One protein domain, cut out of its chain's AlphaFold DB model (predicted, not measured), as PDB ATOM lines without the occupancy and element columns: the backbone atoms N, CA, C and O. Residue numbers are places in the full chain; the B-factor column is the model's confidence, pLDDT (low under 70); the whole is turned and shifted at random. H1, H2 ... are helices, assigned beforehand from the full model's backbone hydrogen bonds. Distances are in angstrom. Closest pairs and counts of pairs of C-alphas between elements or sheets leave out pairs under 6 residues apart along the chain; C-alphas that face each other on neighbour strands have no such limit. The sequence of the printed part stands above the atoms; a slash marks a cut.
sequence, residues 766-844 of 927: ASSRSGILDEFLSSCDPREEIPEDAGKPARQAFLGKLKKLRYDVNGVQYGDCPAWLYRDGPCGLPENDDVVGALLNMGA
ATOM      1  N   ALA A 766     -13.229 -17.589 -48.178       64.19
ATOM      2  CA  ALA A 766     -12.841 -18.988 -48.390       64.19
ATOM      3  C   ALA A 766     -11.322 -19.187 -48.600       64.19
ATOM      4  O   ALA A 766     -10.831 -20.311 -48.486       64.19
ATOM      5  N   SER A 767     -10.588 -18.119 -48.916       60.06
ATOM      6  CA  SER A 767      -9.141 -18.108 -49.184       60.06
ATOM      7  C   SER A 767      -8.295 -17.723 -47.964       60.06
ATOM      8  O   SER A 767      -7.121 -18.085 -47.883       60.06
ATOM      9  N   SER A 768      -8.883 -17.022 -47.002       61.28
ATOM     10  CA  SER A 768      -8.255 -16.445 -45.824       61.28
ATOM     11  C   SER A 768      -8.496 -17.362 -44.634       61.28
ATOM     12  O   SER A 768      -9.553 -17.352 -44.001       61.28
ATOM     13  N   ARG A 769      -7.480 -18.169 -44.308       55.84
ATOM     14  CA  ARG A 769      -7.482 -19.028 -43.109       55.84
ATOM     15  C   ARG A 769      -7.500 -18.223 -41.799       55.84
ATOM     16  O   ARG A 769      -7.733 -18.802 -40.746       55.84
ATOM     17  N   SER A 770      -7.234 -16.921 -41.865       58.47
ATOM     18  CA  SER A 770      -7.026 -16.020 -40.732       58.47
ATOM     19  C   SER A 770      -8.214 -15.103 -40.417       58.47
ATOM     20  O   SER A 770      -8.369 -14.638 -39.284       58.47
ATOM     21  N   GLY A 771      -9.114 -14.922 -41.389       79.62
ATOM     22  CA  GLY A 771     -10.324 -14.120 -41.248       79.62
ATOM     23  C   GLY A 771     -10.023 -12.634 -41.064       79.62
ATOM     24  O   GLY A 771      -9.226 -12.080 -41.806       79.62
ATOM     25  N   ILE A 772     -10.748 -11.955 -40.174       87.50
ATOM     26  CA  ILE A 772     -10.588 -10.512 -39.904       87.50
ATOM     27  C   ILE A 772      -9.860 -10.243 -38.580       87.50
ATOM     28  O   ILE A 772      -9.552  -9.101 -38.242       87.50
ATOM     29  N   LEU A 773      -9.661 -11.290 -37.777       87.31
ATOM     30  CA  LEU A 773      -9.124 -11.157 -36.429       87.31
ATOM     31  C   LEU A 773      -7.607 -10.940 -36.434       87.31
ATOM     32  O   LEU A 773      -7.117 -10.197 -35.593       87.31
ATOM     33  N   ASP A 774      -6.890 -11.530 -37.385       81.94
ATOM     34  CA  ASP A 774      -5.463 -11.285 -37.606       81.94
ATOM     35  C   ASP A 774      -5.188  -9.809 -37.918       81.94
ATOM     36  O   ASP A 774      -4.427  -9.159 -37.206       81.94
ATOM     37  N   GLU A 775      -5.901  -9.246 -38.894       86.19
ATOM     38  CA  GLU A 775      -5.797  -7.842 -39.291       86.19
ATOM     39  C   GLU A 775      -6.123  -6.919 -38.108       86.19
ATOM     40  O   GLU A 775      -5.460  -5.908 -37.882       86.19
ATOM     41  N   PHE A 776      -7.113  -7.291 -37.288       89.19
ATOM     42  CA  PHE A 776      -7.449  -6.548 -36.074       89.19
ATOM     43  C   PHE A 776      -6.303  -6.556 -35.055       89.19
ATOM     44  O   PHE A 776      -6.003  -5.518 -34.466       89.19
ATOM     45  N   LEU A 777      -5.658  -7.700 -34.827       85.50
ATOM     46  CA  LEU A 777      -4.569  -7.821 -33.853       85.50
ATOM     47  C   LEU A 777      -3.241  -7.231 -34.353       85.50
ATOM     48  O   LEU A 777      -2.397  -6.856 -33.533       85.50
ATOM     49  N   SER A 778      -3.052  -7.122 -35.667       81.50
ATOM     50  CA  SER A 778      -1.911  -6.422 -36.263       81.50
ATOM     51  C   SER A 778      -2.107  -4.902 -36.237       81.50
ATOM     52  O   SER A 778      -1.202  -4.172 -35.832       81.50
ATOM     53  N   SER A 779      -3.304  -4.422 -36.580       82.19
ATOM     54  CA  SER A 779      -3.528  -3.004 -36.900       82.19
ATOM     55  C   SER A 779      -4.273  -2.212 -35.811       82.19
ATOM     56  O   SER A 779      -4.141  -0.991 -35.728       82.19
ATOM     57  N   CYS A 780      -5.036  -2.880 -34.933       81.81
ATOM     58  CA  CYS A 780      -5.868  -2.243 -33.892       81.81
ATOM     59  C   CYS A 780      -5.401  -2.505 -32.441       81.81
ATOM     60  O   CYS A 780      -6.046  -2.044 -31.486       81.81
ATOM     61  N   ASP A 781      -4.291  -3.231 -32.272       77.62
ATOM     62  CA  ASP A 781      -3.651  -3.580 -30.990       77.62
ATOM     63  C   ASP A 781      -2.192  -3.039 -30.836       77.62
ATOM     64  O   ASP A 781      -1.315  -3.797 -30.409       77.62
ATOM     65  N   PRO A 782      -1.849  -1.773 -31.202       66.44
ATOM     66  CA  PRO A 782      -0.483  -1.256 -31.033       66.44
ATOM     67  C   PRO A 782      -0.149  -0.803 -29.592       66.44
ATOM     68  O   PRO A 782      -1.036  -0.494 -28.795       66.44
ATOM     69  N   ARG A 783       1.163  -0.750 -29.291       52.72
ATOM     70  CA  ARG A 783       1.791  -0.468 -27.975       52.72
ATOM     71  C   ARG A 783       1.787   1.001 -27.522       52.72
ATOM     72  O   ARG A 783       2.090   1.252 -26.360       52.72
ATOM     73  N   GLU A 784       1.505   1.960 -28.402       45.16
ATOM     74  CA  GLU A 784       1.552   3.389 -28.057       45.16
ATOM     75  C   GLU A 784       0.240   3.872 -27.428       45.16
ATOM     76  O   GLU A 784      -0.846   3.441 -27.819       45.16
ATOM     77  N   GLU A 785       0.366   4.764 -26.441       44.94
ATOM     78  CA  GLU A 785      -0.708   5.398 -25.672       44.94
ATOM     79  C   GLU A 785      -1.715   6.132 -26.578       44.94
ATOM     80  O   GLU A 785      -1.731   7.357 -26.688       44.94
ATOM     81  N   ILE A 786      -2.632   5.392 -27.202       46.03
ATOM     82  CA  ILE A 786      -3.957   5.932 -27.498       46.03
ATOM     83  C   ILE A 786      -4.558   6.238 -26.120       46.03
ATOM     84  O   ILE A 786      -4.618   5.309 -25.307       46.03
ATOM     85  N   PRO A 787      -4.999   7.481 -25.832       42.06
ATOM     86  CA  PRO A 787      -5.614   7.819 -24.551       42.06
ATOM     87  C   PRO A 787      -6.630   6.738 -24.168       42.06
ATOM     88  O   PRO A 787      -7.503   6.426 -24.987       42.06
ATOM     89  N   GLU A 788      -6.471   6.141 -22.977       48.91
ATOM     90  CA  GLU A 788      -7.076   4.859 -22.551       48.91
ATOM     91  C   GLU A 788      -8.595   4.736 -22.813       48.91
ATOM     92  O   GLU A 788      -9.120   3.625 -22.939       48.91
ATOM     93  N   ASP A 789      -9.299   5.856 -22.990       50.53
ATOM     94  CA  ASP A 789     -10.750   5.918 -23.142       50.53
ATOM     95  C   ASP A 789     -11.276   6.006 -24.589       50.53
ATOM     96  O   ASP A 789     -12.381   5.529 -24.863       50.53
ATOM     97  N   ALA A 790     -10.534   6.564 -25.553       51.22
ATOM     98  CA  ALA A 790     -11.124   6.944 -26.849       51.22
ATOM     99  C   ALA A 790     -11.407   5.747 -27.788       51.22
ATOM    100  O   ALA A 790     -12.420   5.721 -28.487       51.22
ATOM    101  N   GLY A 791     -10.539   4.725 -27.789       63.88
ATOM    102  CA  GLY A 791     -10.651   3.554 -28.680       63.88
ATOM    103  C   GLY A 791     -11.300   2.312 -28.049       63.88
ATOM    104  O   GLY A 791     -11.663   1.358 -28.745       63.88
ATOM    105  N   LYS A 792     -11.457   2.290 -26.721       71.69
ATOM    106  CA  LYS A 792     -11.945   1.124 -25.963       71.69
ATOM    107  C   LYS A 792     -13.399   0.736 -26.291       71.69
ATOM    108  O   LYS A 792     -13.624  -0.450 -26.558       71.69
ATOM    109  N   PRO A 793     -14.372   1.667 -26.374       80.00
ATOM    110  CA  PRO A 793     -15.748   1.320 -26.737       80.00
ATOM    111  C   PRO A 793     -15.864   0.732 -28.151       80.00
ATOM    112  O   PRO A 793     -16.632  -0.204 -28.371       80.00
ATOM    113  N   ALA A 794     -15.075   1.238 -29.105       81.19
ATOM    114  CA  ALA A 794     -15.099   0.781 -30.493       81.19
ATOM    115  C   ALA A 794     -14.548  -0.649 -30.639       81.19
ATOM    116  O   ALA A 794     -15.192  -1.490 -31.273       81.19
ATOM    117  N   ARG A 795     -13.427  -0.964 -29.969       86.31
ATOM    118  CA  ARG A 795     -12.865  -2.330 -29.890       86.31
ATOM    119  C   ARG A 795     -13.856  -3.322 -29.290       86.31
ATOM    120  O   ARG A 795     -14.109  -4.377 -29.871       86.31
ATOM    121  N   GLN A 796     -14.480  -2.961 -28.169       85.62
ATOM    122  CA  GLN A 796     -15.483  -3.811 -27.521       85.62
ATOM    123  C   GLN A 796     -16.719  -4.029 -28.400       85.62
ATOM    124  O   GLN A 796     -17.222  -5.151 -28.489       85.62
ATOM    125  N   ALA A 797     -17.206  -2.985 -29.076       89.31
ATOM    126  CA  ALA A 797     -18.353  -3.089 -29.970       89.31
ATOM    127  C   ALA A 797     -18.058  -3.975 -31.191       89.31
ATOM    128  O   ALA A 797     -18.901  -4.794 -31.570       89.31
ATOM    129  N   PHE A 798     -16.864  -3.844 -31.778       91.94
ATOM    130  CA  PHE A 798     -16.414  -4.654 -32.908       91.94
ATOM    131  C   PHE A 798     -16.282  -6.138 -32.531       91.94
ATOM    132  O   PHE A 798     -16.969  -6.985 -33.109       91.94
ATOM    133  N   LEU A 799     -15.510  -6.458 -31.487       91.56
ATOM    134  CA  LEU A 799     -15.350  -7.833 -30.991       91.56
ATOM    135  C   LEU A 799     -16.689  -8.428 -30.514       91.56
ATOM    136  O   LEU A 799     -17.024  -9.578 -30.809       91.56
ATOM    137  N   GLY A 800     -17.528  -7.626 -29.856       91.62
ATOM    138  CA  GLY A 800     -18.881  -8.021 -29.461       91.62
ATOM    139  C   GLY A 800     -19.788  -8.354 -30.652       91.62
ATOM    140  O   GLY A 800     -20.642  -9.241 -30.551       91.62
ATOM    141  N   LYS A 801     -19.604  -7.694 -31.803       94.12
ATOM    142  CA  LYS A 801     -20.311  -8.032 -33.046       94.12
ATOM    143  C   LYS A 801     -19.796  -9.342 -33.642       94.12
ATOM    144  O   LYS A 801     -20.637 -10.170 -33.994       94.12
ATOM    145  N   LEU A 802     -18.482  -9.568 -33.684       92.19
ATOM    146  CA  LEU A 802     -17.904 -10.854 -34.108       92.19
ATOM    147  C   LEU A 802     -18.421 -12.016 -33.246       92.19
ATOM    148  O   LEU A 802     -18.820 -13.052 -33.778       92.19
ATOM    149  N   LYS A 803     -18.549 -11.810 -31.927       90.88
ATOM    150  CA  LYS A 803     -19.148 -12.793 -31.009       90.88
ATOM    151  C   LYS A 803     -20.577 -13.157 -31.405       90.88
ATOM    152  O   LYS A 803     -20.932 -14.330 -31.461       90.88
ATOM    153  N   LYS A 804     -21.413 -12.151 -31.687       91.88
ATOM    154  CA  LYS A 804     -22.808 -12.358 -32.120       91.88
ATOM    155  C   LYS A 804     -22.896 -13.081 -33.465       91.88
ATOM    156  O   LYS A 804     -23.863 -13.799 -33.690       91.88
ATOM    157  N   LEU A 805     -21.895 -12.899 -34.326       90.44
ATOM    158  CA  LEU A 805     -21.753 -13.616 -35.594       90.44
ATOM    159  C   LEU A 805     -21.178 -15.032 -35.430       90.44
ATOM    160  O   LEU A 805     -21.035 -15.727 -36.428       90.44
ATOM    161  N   ARG A 806     -20.890 -15.477 -34.195       88.81
ATOM    162  CA  ARG A 806     -20.270 -16.777 -33.885       88.81
ATOM    163  C   ARG A 806     -18.927 -16.977 -34.598       88.81
ATOM    164  O   ARG A 806     -18.633 -18.078 -35.049       88.81
ATOM    165  N   TYR A 807     -18.130 -15.910 -34.704       87.81
ATOM    166  CA  TYR A 807     -16.777 -15.997 -35.250       87.81
ATOM    167  C   TYR A 807     -15.937 -16.994 -34.444       87.81
ATOM    168  O   TYR A 807     -15.896 -16.909 -33.212       87.81
ATOM    169  N   ASP A 808     -15.267 -17.917 -35.131       84.56
ATOM    170  CA  ASP A 808     -14.397 -18.896 -34.489       84.56
ATOM    171  C   ASP A 808     -13.054 -18.257 -34.111       84.56
ATOM    172  O   ASP A 808     -12.113 -18.194 -34.898       84.56
ATOM    173  N   VAL A 809     -12.968 -17.780 -32.869       85.75
ATOM    174  CA  VAL A 809     -11.735 -17.196 -32.318       85.75
ATOM    175  C   VAL A 809     -10.616 -18.220 -32.119       85.75
ATOM    176  O   VAL A 809      -9.462 -17.826 -31.966       85.75
ATOM    177  N   ASN A 810     -10.933 -19.518 -32.121       81.31
ATOM    178  CA  ASN A 810      -9.966 -20.608 -31.974       81.31
ATOM    179  C   ASN A 810      -9.676 -21.321 -33.305       81.31
ATOM    180  O   ASN A 810      -9.069 -22.401 -33.286       81.31
ATOM    181  N   GLY A 811     -10.105 -20.729 -34.427       76.62
ATOM    182  CA  GLY A 811      -9.825 -21.223 -35.769       76.62
ATOM    183  C   GLY A 811      -8.324 -21.408 -35.986       76.62
ATOM    184  O   GLY A 811      -7.507 -20.701 -35.390       76.62
ATOM    185  N   VAL A 812      -7.959 -22.404 -36.795       61.09
ATOM    186  CA  VAL A 812      -6.558 -22.783 -37.011       61.09
ATOM    187  C   VAL A 812      -5.929 -21.895 -38.077       61.09
ATOM    188  O   VAL A 812      -6.295 -21.960 -39.251       61.09
ATOM    189  N   GLN A 813      -4.925 -21.129 -37.668       61.97
ATOM    190  CA  GLN A 813      -4.101 -20.305 -38.532       61.97
ATOM    191  C   GLN A 813      -2.697 -20.909 -38.607       61.97
ATOM    192  O   GLN A 813      -2.107 -21.236 -37.583       61.97
ATOM    193  N   TYR A 814      -2.222 -21.124 -39.838       55.34
ATOM    194  CA  TYR A 814      -0.858 -21.518 -40.229       55.34
ATOM    195  C   TYR A 814       0.017 -22.120 -39.097       55.34
ATOM    196  O   TYR A 814       0.662 -21.394 -38.347       55.34
ATOM    197  N   GLY A 815       0.051 -23.455 -38.978       59.06
ATOM    198  CA  GLY A 815       0.882 -24.155 -37.983       59.06
ATOM    199  C   GLY A 815       0.265 -24.282 -36.579       59.06
ATOM    200  O   GLY A 815       0.963 -24.083 -35.593       59.06
ATOM    201  N   ASP A 816      -1.028 -24.613 -36.482       69.00
ATOM    202  CA  ASP A 816      -1.811 -24.812 -35.241       69.00
ATOM    203  C   ASP A 816      -1.894 -23.609 -34.280       69.00
ATOM    204  O   ASP A 816      -2.194 -23.779 -33.095       69.00
ATOM    205  N   CYS A 817      -1.682 -22.383 -34.768       75.12
ATOM    206  CA  CYS A 817      -1.893 -21.178 -33.972       75.12
ATOM    207  C   CYS A 817      -3.387 -20.809 -33.925       75.12
ATOM    208  O   CYS A 817      -3.998 -20.649 -34.984       75.12
ATOM    209  N   PRO A 818      -4.006 -20.644 -32.743       78.06
ATOM    210  CA  PRO A 818      -5.350 -20.080 -32.650       78.06
ATOM    211  C   PRO A 818      -5.392 -18.651 -33.209       78.06
ATOM    212  O   PRO A 818      -4.524 -17.844 -32.875       78.06
ATOM    213  N   ALA A 819      -6.428 -18.311 -33.981       78.62
ATOM    214  CA  ALA A 819      -6.581 -16.990 -34.605       78.62
ATOM    215  C   ALA A 819      -6.438 -15.811 -33.618       78.62
ATOM    216  O   ALA A 819      -5.869 -14.779 -33.952       78.62
ATOM    217  N   TRP A 820      -6.899 -15.965 -32.372       83.38
ATOM    218  CA  TRP A 820      -6.788 -14.926 -31.338       83.38
ATOM    219  C   TRP A 820      -5.368 -14.701 -30.776       83.38
ATOM    220  O   TRP A 820      -5.180 -13.798 -29.959       83.38
ATOM    221  N   LEU A 821      -4.393 -15.522 -31.183       80.31
ATOM    222  CA  LEU A 821      -2.976 -15.433 -30.805       80.31
ATOM    223  C   LEU A 821      -2.063 -15.092 -31.988       80.31
ATOM    224  O   LEU A 821      -0.854 -14.953 -31.806       80.31
ATOM    225  N   TYR A 822      -2.600 -14.993 -33.202       75.38
ATOM    226  CA  TYR A 822      -1.794 -14.754 -34.390       75.38
ATOM    227  C   TYR A 822      -1.605 -13.259 -34.657       75.38
ATOM    228  O   TYR A 822      -2.575 -12.504 -34.670       75.38
ATOM    229  N   ARG A 823      -0.353 -12.843 -34.897       66.50
ATOM    230  CA  ARG A 823       0.048 -11.448 -35.162       66.50
ATOM    231  C   ARG A 823       1.251 -11.383 -36.107       66.50
ATOM    232  O   ARG A 823       2.362 -11.143 -35.638       66.50
ATOM    233  N   ASP A 824       1.051 -11.688 -37.392       57.22
ATOM    234  CA  ASP A 824       2.090 -11.682 -38.446       57.22
ATOM    235  C   ASP A 824       3.462 -12.214 -37.959       57.22
ATOM    236  O   ASP A 824       4.503 -11.567 -38.079       57.22
ATOM    237  N   GLY A 825       3.456 -13.392 -37.315       60.50
ATOM    238  CA  GLY A 825       4.584 -13.900 -36.524       60.50
ATOM    239  C   GLY A 825       4.234 -15.131 -35.665       60.50
ATOM    240  O   GLY A 825       3.264 -15.827 -35.973       60.50
ATOM    241  N   PRO A 826       5.007 -15.443 -34.599       63.41
ATOM    242  CA  PRO A 826       4.725 -16.576 -33.717       63.41
ATOM    243  C   PRO A 826       3.501 -16.288 -32.837       63.41
ATOM    244  O   PRO A 826       3.193 -15.128 -32.564       63.41
ATOM    245  N   CYS A 827       2.830 -17.338 -32.348       73.69
ATOM    246  CA  CYS A 827       1.682 -17.188 -31.452       73.69
ATOM    247  C   CYS A 827       2.046 -16.343 -30.226       73.69
ATOM    248  O   CYS A 827       2.907 -16.724 -29.429       73.69
ATOM    249  N   GLY A 828       1.372 -15.210 -30.062       77.00
ATOM    250  CA  GLY A 828       1.634 -14.238 -29.013       77.00
ATOM    251  C   GLY A 828       0.344 -13.759 -28.366       77.00
ATOM    252  O   GLY A 828      -0.707 -13.684 -28.994       77.00
ATOM    253  N   LEU A 829       0.421 -13.428 -27.080       84.81
ATOM    254  CA  LEU A 829      -0.696 -12.815 -26.374       84.81
ATOM    255  C   LEU A 829      -0.924 -11.387 -26.919       84.81
ATOM    256  O   LEU A 829       0.050 -10.630 -26.947       84.81
ATOM    257  N   PRO A 830      -2.158 -10.994 -27.306       87.19
ATOM    258  CA  PRO A 830      -2.480  -9.618 -27.720       87.19
ATOM    259  C   PRO A 830      -1.948  -8.596 -26.717       87.19
ATOM    260  O   PRO A 830      -2.093  -8.845 -25.525       87.19
ATOM    261  N   GLU A 831      -1.333  -7.488 -27.134       81.44
ATOM    262  CA  GLU A 831      -0.632  -6.547 -26.234       81.44
ATOM    263  C   GLU A 831      -1.581  -5.887 -25.233       81.44
ATOM    264  O   GLU A 831      -1.204  -5.671 -24.082       81.44
ATOM    265  N   ASN A 832      -2.821  -5.595 -25.637       84.25
ATOM    266  CA  ASN A 832      -3.788  -4.929 -24.777       84.25
ATOM    267  C   ASN A 832      -4.603  -5.924 -23.932       84.25
ATOM    268  O   ASN A 832      -5.363  -6.746 -24.449       84.25
ATOM    269  N   ASP A 833      -4.510  -5.813 -22.605       86.44
ATOM    270  CA  ASP A 833      -5.249  -6.662 -21.661       86.44
ATOM    271  C   ASP A 833      -6.782  -6.584 -21.855       86.44
ATOM    272  O   ASP A 833      -7.471  -7.595 -21.701       86.44
ATOM    273  N   ASP A 834      -7.348  -5.436 -22.251       84.38
ATOM    274  CA  ASP A 834      -8.787  -5.330 -22.548       84.38
ATOM    275  C   ASP A 834      -9.182  -6.182 -23.768       84.38
ATOM    276  O   ASP A 834     -10.270  -6.769 -23.788       84.38
ATOM    277  N   VAL A 835      -8.301  -6.280 -24.770       87.81
ATOM    278  CA  VAL A 835      -8.491  -7.143 -25.946       87.81
ATOM    279  C   VAL A 835      -8.411  -8.612 -25.531       87.81
ATOM    280  O   VAL A 835      -9.298  -9.387 -25.892       87.81
ATOM    281  N   VAL A 836      -7.441  -8.983 -24.686       89.19
ATOM    282  CA  VAL A 836      -7.344 -10.337 -24.104       89.19
ATOM    283  C   VAL A 836      -8.642 -10.716 -23.386       89.19
ATOM    284  O   VAL A 836      -9.232 -11.760 -23.667       89.19
ATOM    285  N   GLY A 837      -9.146  -9.846 -22.508       88.44
ATOM    286  CA  GLY A 837     -10.404 -10.074 -21.795       88.44
ATOM    287  C   GLY A 837     -11.609 -10.219 -22.733       88.44
ATOM    288  O   GLY A 837     -12.460 -11.093 -22.532       88.44
ATOM    289  N   ALA A 838     -11.683  -9.400 -23.785       88.62
ATOM    290  CA  ALA A 838     -12.741  -9.485 -24.787       88.62
ATOM    291  C   ALA A 838     -12.702 -10.814 -25.562       88.62
ATOM    292  O   ALA A 838     -13.745 -11.456 -25.705       88.62
ATOM    293  N   LEU A 839     -11.521 -11.271 -25.981       90.69
ATOM    294  CA  LEU A 839     -11.337 -12.536 -26.704       90.69
ATOM    295  C   LEU A 839     -11.654 -13.753 -25.825       90.69
ATOM    296  O   LEU A 839     -12.386 -14.651 -26.248       90.69
ATOM    297  N   LEU A 840     -11.231 -13.747 -24.558       89.81
ATOM    298  CA  LEU A 840     -11.629 -14.768 -23.578       89.81
ATOM    299  C   LEU A 840     -13.154 -14.813 -23.388       89.81
ATOM    300  O   LEU A 840     -13.746 -15.881 -23.238       89.81
ATOM    301  N   ASN A 841     -13.829 -13.663 -23.444       88.44
ATOM    302  CA  ASN A 841     -15.291 -13.598 -23.408       88.44
ATOM    303  C   ASN A 841     -15.966 -14.049 -24.711       88.44
ATOM    304  O   ASN A 841     -17.160 -14.363 -24.688       88.44
ATOM    305  N   MET A 842     -15.241 -14.091 -25.829       88.62
ATOM    306  CA  MET A 842     -15.694 -14.683 -27.091       88.62
ATOM    307  C   MET A 842     -15.531 -16.207 -27.128       88.62
ATOM    308  O   MET A 842     -16.081 -16.837 -28.024       88.62
ATOM    309  N   GLY A 843     -14.854 -16.798 -26.137       88.31
ATOM    310  CA  GLY A 843     -14.606 -18.238 -26.061       88.31
ATOM    311  C   GLY A 843     -13.190 -18.646 -26.462       88.31
ATOM    312  O   GLY A 843     -12.973 -19.817 -26.765       88.31
ATOM    313  N   ALA A 844     -12.232 -17.712 -26.475       89.12
ATOM    314  CA  ALA A 844     -10.823 -18.041 -26.655       89.12
ATOM    315  C   ALA A 844     -10.356 -19.047 -25.587       89.12
ATOM    316  O   ALA A 844     -10.701 -18.913 -24.412       89.12
TER     317      ALA A 844
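AT A GLANCE: This is residues 766 to 844 of the 927 residues of an uncharacterized protein of Massilia umbonata (UniProt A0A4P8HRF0). The model has little regular structure: H2, the longest helix, and H3 lie side by side, short H1 is near H2, and long loops link the three. Residues 784 to 790 stick out. The printed part has 79 residues, with 30 in three named helices, in the order H1, H2, H3, and no named strand; the class is all helix. It is compact, with a radius of gyration of the C-alphas of 12.1 A and spans of 35 by 27 by 20 A.

IN THESE COORDINATES: H2, residues 792 to 804, is 18.4 A long and begins at C-alpha 792 (-11.945, 1.124, -25.963). H3, residues 833 to 842, is 14.2 A long and ends at C-alpha 842 (-15.694, -14.683, -27.091). H1 spans residues 773 to 779.

HOW THE PARTS SIT: H2 and H3 touch, the closest C-alphas being those of Lys 803 and Met 842, 5.6 A apart. They run the same way at a shallow tilt of 17 degrees. H1 and H2 are near each other, with 5 pairs of C-alphas within 10 A. H1 and H3 are apart. Every O i to N i+4 pair is within hydrogen-bond range in H1, H2 and H3. Residues 812 to 813 pair antiparallel with 817 to 818.

THE WHOLE: The printed part has no cut. Both links are long, with 12 and 28 residues. The pLDDT is under 70 in 24 residues: 766 to 770, 782 to 791, 812 to 816 and 823 to 826.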